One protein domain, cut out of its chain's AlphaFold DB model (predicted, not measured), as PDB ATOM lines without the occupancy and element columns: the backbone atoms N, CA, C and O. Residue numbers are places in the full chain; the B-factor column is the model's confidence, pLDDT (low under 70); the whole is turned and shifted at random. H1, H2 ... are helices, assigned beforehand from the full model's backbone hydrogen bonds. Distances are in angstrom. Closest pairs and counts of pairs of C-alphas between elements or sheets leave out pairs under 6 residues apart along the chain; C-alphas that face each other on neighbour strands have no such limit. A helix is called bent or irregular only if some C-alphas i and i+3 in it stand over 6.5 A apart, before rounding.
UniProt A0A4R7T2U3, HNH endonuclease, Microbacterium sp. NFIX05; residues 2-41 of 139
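Overview. This is residues 2 to 41 of the 139 residues of the protein "HNH endonuclease" of Microbacterium sp. NFIX05 (UniProt A0A4R7T2U3). This is a small model with little regular structure, mostly one long looping stretch, residues 10 to 35, that runs out to Gly 28 and folds back, so that two short helices, H1 and then H2, come near each other. The printed part has 40 residues, no named strand, and its class is all helix, though the named elements hold only 11 residues. It is compact, with a radius of gyration of the C-alphas of 9.8 A, and elongated, spanning 33 by 19 by 13 A.

Arrangement. Look first at H2, residues 36 to 41, the longest helix by residues. H1, residues 5 to 9, is close but not clearly touching: the closest C-alphas, of Leu 9 and Val 41, are 6.7 A apart. In H1 every O i to N i+4 pair is within hydrogen-bond range; in H2, 1 of 2.

Along the chain. Find C-alpha 36 at (55.901, -20.560, 107.184); from there H2 runs 9.6 A to C-alpha 41 at (61.873, -15.731, 101.417). H2 is neither bent nor irregular, but only just: C-alphas 38 and 41 are 6.0 A apart. H1 begins at C-alpha 5, (68.853, -15.707, 93.122), and covers 6.2 A.

Size, cuts and confidence. The C-alphas farthest apart, of Thr 2 and Gly 28, stand 32.7 A from each other. The printed part has no cut, and the link from H1 to H2, 26 residues, is long. Mean pLDDT of the printed part is 90.1; residues 2 to 3 are under 70.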
ATOM      1  N   THR A   2      68.291 -17.948  83.774       59.81
ATOM      2  CA  THR A   2      68.693 -18.883  84.837       59.81
ATOM      3  C   THR A   2      68.470 -18.216  86.191       59.81
ATOM      4  O   THR A   2      68.750 -17.039  86.375       59.81
ATOM      5  N   CYS A   3      67.913 -18.965  87.135       69.69
ATOM      6  CA  CYS A   3      67.375 -18.428  88.378       69.69
ATOM      7  C   CYS A   3      68.441 -18.409  89.484       69.69
ATOM      8  O   CYS A   3      68.382 -19.201  90.421       69.69
ATOM      9  N   THR A   4      69.458 -17.559  89.345       73.69
ATOM     10  CA  THR A   4      70.631 -17.546  90.241       73.69
ATOM     11  C   THR A   4      70.304 -17.056  91.653       73.69
ATOM     12  O   THR A   4      70.930 -17.486  92.619       73.69
ATOM     13  N   ILE A   5      69.270 -16.221  91.809       78.50
ATOM     14  CA  ILE A   5      68.853 -15.707  93.122       78.50
ATOM     15  C   ILE A   5      68.322 -16.805  94.053       78.50
ATOM     16  O   ILE A   5      68.373 -16.670  95.274       78.50
ATOM     17  N   VAL A   6      67.844 -17.920  93.486       76.94
ATOM     18  CA  VAL A   6      67.344 -19.060  94.262       76.94
ATOM     19  C   VAL A   6      68.468 -19.681  95.080       76.94
ATOM     20  O   VAL A   6      68.229 -20.074  96.214       76.94
ATOM     21  N   ASP A   7      69.694 -19.712  94.559       79.38
ATOM     22  CA  ASP A   7      70.832 -20.296  95.276       79.38
ATOM     23  C   ASP A   7      71.297 -19.405  96.434       79.38
ATOM     24  O   ASP A   7      71.771 -19.902  97.454       79.38
ATOM     25  N   VAL A   8      71.098 -18.089  96.314       82.50
ATOM     26  CA  VAL A   8      71.380 -17.125  97.385       82.50
ATOM     27  C   VAL A   8      70.317 -17.195  98.482       82.50
ATOM     28  O   VAL A   8      70.644 -17.188  99.667       82.50
ATOM     29  N   LEU A   9      69.038 -17.256  98.105       85.69
ATOM     30  CA  LEU A   9      67.931 -17.261  99.064       85.69
ATOM     31  C   LEU A   9      67.745 -18.612  99.751       85.69
ATOM     32  O   LEU A   9      67.329 -18.658 100.915       85.69
ATOM     33  N   LEU A  10      68.040 -19.695  99.030       90.00
ATOM     34  CA  LEU A  10      67.822 -21.076  99.442       90.00
ATOM     35  C   LEU A  10      69.141 -21.862  99.448       90.00
ATOM     36  O   LEU A  10      69.298 -22.820  98.682       90.00
ATOM     37  N   PRO A  11      70.098 -21.496 100.316       90.81
ATOM     38  CA  PRO A  11      71.431 -22.097 100.320       90.81
ATOM     39  C   PRO A  11      71.414 -23.606 100.611       90.81
ATOM     40  O   PRO A  11      72.359 -24.314 100.267       90.81
ATOM     41  N   TYR A  12      70.335 -24.121 101.210       94.19
ATOM     42  CA  TYR A  12      70.188 -25.529 101.576       94.19
ATOM     43  C   TYR A  12      69.215 -26.301 100.676       94.19
ATOM     44  O   TYR A  12      68.910 -27.447 100.986       94.19
ATOM     45  N   ARG A  13      68.755 -25.739  99.544       91.00
ATOM     46  CA  ARG A  13      67.779 -26.387  98.631       91.00
ATOM     47  C   ARG A  13      68.158 -27.787  98.138       91.00
ATOM     48  O   ARG A  13      67.300 -28.546  97.704       91.00
ATOM     49  N   ASN A  14      69.451 -28.109  98.155       91.75
ATOM     50  CA  ASN A  14      69.984 -29.396  97.708       91.75
ATOM     51  C   ASN A  14      70.437 -30.283  98.883       91.75
ATOM     52  O   ASN A  14      70.983 -31.362  98.659       91.75
ATOM     53  N   ALA A  15      70.248 -29.840 100.130       92.75
ATOM     54  CA  ALA A  15      70.626 -30.580 101.326       92.75
ATOM     55  C   ALA A  15      69.409 -31.363 101.862       92.75
ATOM     56  O   ALA A  15      68.417 -30.758 102.273       92.75
ATOM     57  N   PRO A  16      69.443 -32.707 101.872       93.38
ATOM     58  CA  PRO A  16      68.292 -33.500 102.290       93.38
ATOM     59  C   PRO A  16      68.029 -33.374 103.798       93.38
ATOM     60  O   PRO A  16      68.953 -33.349 104.609       93.38
ATOM     61  N   GLY A  17      66.750 -33.355 104.181       95.25
ATOM     62  CA  GLY A  17      66.319 -33.394 105.586       95.25
ATOM     63  C   GLY A  17      66.462 -32.075 106.356       95.25
ATOM     64  O   GLY A  17      66.212 -32.047 107.563       95.25
ATOM     65  N   VAL A  18      66.824 -30.980 105.684       97.00
ATOM     66  CA  VAL A  18      66.936 -29.640 106.278       97.00
ATOM     67  C   VAL A  18      66.075 -28.623 105.530       97.00
ATOM     68  O   VAL A  18      65.640 -28.853 104.411       97.00
ATOM     69  N   CYS A  19      65.779 -27.504 106.186       96.38
ATOM     70  CA  CYS A  19      65.049 -26.384 105.603       96.38
ATOM     71  C   CYS A  19      65.886 -25.686 104.530       96.38
ATOM     72  O   CYS A  19      66.967 -25.192 104.850       96.38
ATOM     73  N   ASP A  20      65.335 -25.536 103.325       95.06
ATOM     74  CA  ASP A  20      65.995 -24.911 102.171       95.06
ATOM     75  C   ASP A  20      66.557 -23.510 102.463       95.06
ATOM     76  O   ASP A  20      67.594 -23.130 101.922       95.06
ATOM     77  N   HIS A  21      65.884 -22.741 103.326       94.56
ATOM     78  CA  HIS A  21      66.286 -21.374 103.661       94.56
ATOM     79  C   HIS A  21      67.300 -21.304 104.813       94.56
ATOM     80  O   HIS A  21      68.330 -20.651 104.688       94.56
ATOM     81  N   CYS A  22      67.015 -21.949 105.951       95.25
ATOM     82  CA  CYS A  22      67.771 -21.733 107.195       95.25
ATOM     83  C   CYS A  22      68.616 -22.928 107.660       95.25
ATOM     84  O   CYS A  22      69.293 -22.826 108.679       95.25
ATOM     85  N   GLY A  23      68.535 -24.078 106.986       95.81
ATOM     86  CA  GLY A  23      69.329 -25.268 107.310       95.81
ATOM     87  C   GLY A  23      68.876 -26.037 108.558       95.81
ATOM     88  O   GLY A  23      69.483 -27.044 108.919       95.81
ATOM     89  N   LYS A  24      67.797 -25.614 109.228       97.19
ATOM     90  CA  LYS A  24      67.239 -26.342 110.379       97.19
ATOM     91  C   LYS A  24      66.721 -27.718 109.953       97.19
ATOM     92  O   LYS A  24      65.995 -27.810 108.966       97.19
ATOM     93  N   ALA A  25      67.017 -28.753 110.742       97.50
ATOM     94  CA  ALA A  25      66.483 -30.098 110.534       97.50
ATOM     95  C   ALA A  25      64.945 -30.094 110.468       97.50
ATOM     96  O   ALA A  25      64.271 -29.523 111.335       97.50
ATOM     97  N   LEU A  26      64.405 -30.723 109.424       96.81
ATOM     98  CA  LEU A  26      62.969 -30.888 109.233       96.81
ATOM     99  C   LEU A  26      62.438 -32.001 110.137       96.81
ATOM    100  O   LEU A  26      63.137 -32.958 110.464       96.81
ATOM    101  N   THR A  27      61.182 -31.870 110.560       96.19
ATOM    102  CA  THR A  27      60.539 -32.808 111.488       96.19
ATOM    103  C   THR A  27      59.171 -33.254 110.972       96.19
ATOM    104  O   THR A  27      58.474 -32.519 110.267       96.19
ATOM    105  N   GLY A  28      58.762 -34.475 111.326       93.75
ATOM    106  CA  GLY A  28      57.457 -35.021 110.949       93.75
ATOM    107  C   GLY A  28      57.250 -35.091 109.431       93.75
ATOM    108  O   GLY A  28      57.957 -35.817 108.743       93.75
ATOM    109  N   ARG A  29      56.250 -34.360 108.915       92.94
ATOM    110  CA  ARG A  29      55.872 -34.328 107.483       92.94
ATOM    111  C   ARG A  29      56.434 -33.124 106.717       92.94
ATOM    112  O   ARG A  29      56.014 -32.878 105.588       92.94
ATOM    113  N   GLN A  30      57.303 -32.326 107.335       94.88
ATOM    114  CA  GLN A  30      57.908 -31.172 106.673       94.88
ATOM    115  C   GLN A  30      58.812 -31.645 105.526       94.88
ATOM    116  O   GLN A  30      59.676 -32.485 105.745       94.88
ATOM    117  N   GLN A  31      58.602 -31.106 104.321       90.12
ATOM    118  CA  GLN A  31      59.332 -31.530 103.113       90.12
ATOM    119  C   GLN A  31      60.433 -30.551 102.686       90.12
ATOM    120  O   GLN A  31      61.465 -30.981 102.194       90.12
ATOM    121  N   ARG A  32      60.211 -29.241 102.863       93.00
ATOM    122  CA  ARG A  32      61.092 -28.180 102.326       93.00
ATOM    123  C   ARG A  32      61.372 -27.048 103.318       93.00
ATOM    124  O   ARG A  32      62.452 -26.473 103.345       93.00
ATOM    125  N   TRP A  33      60.401 -26.736 104.178       95.31
ATOM    126  CA  TRP A  33      60.458 -25.585 105.079       95.31
ATOM    127  C   TRP A  33      60.218 -25.997 106.526       95.31
ATOM    128  O   TRP A  33      59.269 -26.727 106.818       95.31
ATOM    129  N   CYS A  34      61.024 -25.474 107.453       95.50
ATOM    130  CA  CYS A  34      60.807 -25.699 108.885       95.50
ATOM    131  C   CYS A  34      59.695 -24.810 109.473       95.50
ATOM    132  O   CYS A  34      59.273 -25.031 110.607       95.50
ATOM    133  N   SER A  35      59.279 -23.769 108.749       94.31
ATOM    134  CA  SER A  35      58.310 -22.762 109.187       94.31
ATOM    135  C   SER A  35      57.674 -22.061 107.986       94.31
ATOM    136  O   SER A  35      58.186 -22.138 106.865       94.31
ATOM    137  N   ARG A  36      56.564 -21.357 108.220       92.19
ATOM    138  CA  ARG A  36      55.901 -20.560 107.184       92.19
ATOM    139  C   ARG A  36      56.766 -19.364 106.781       92.19
ATOM    140  O   ARG A  36      56.848 -19.035 105.604       92.19
ATOM    141  N   GLU A  37      57.479 -18.787 107.738       92.69
ATOM    142  CA  GLU A  37      58.391 -17.661 107.566       92.69
ATOM    143  C   GLU A  37      59.538 -18.022 106.618       92.69
ATOM    144  O   GLU A  37      59.824 -17.277 105.686       92.69
ATOM    145  N   CYS A  38      60.135 -19.208 106.787       93.44
ATOM    146  CA  CYS A  38      61.183 -19.690 105.884       93.44
ATOM    147  C   CYS A  38      60.688 -19.895 104.448       93.44
ATOM    148  O   CYS A  38      61.472 -19.735 103.524       93.44
ATOM    149  N   SER A  39      59.405 -20.210 104.243       89.69
ATOM    150  CA  SER A  39      58.847 -20.344 102.889       89.69
ATOM    151  C   SER A  39      58.635 -19.004 102.182       89.69
ATOM    152  O   SER A  39      58.539 -18.961 100.961       89.69
ATOM    153  N   PHE A  40      58.564 -17.900 102.930       90.25
ATOM    154  CA  PHE A  40      58.251 -16.584 102.376       90.25
ATOM    155  C   PHE A  40      59.445 -15.875 101.747       90.25
ATOM    156  O   PHE A  40      59.255 -14.869 101.069       90.25
ATOM    157  N   VAL A  41      60.661 -16.386 101.927       88.19
ATOM    158  CA  VAL A  41      61.873 -15.731 101.417       88.19
ATOM    159  C   VAL A  41      61.944 -15.697  99.895       88.19
ATOM    160  O   VAL A  41      62.476 -14.751  99.335       88.19
TER     161      VAL A  41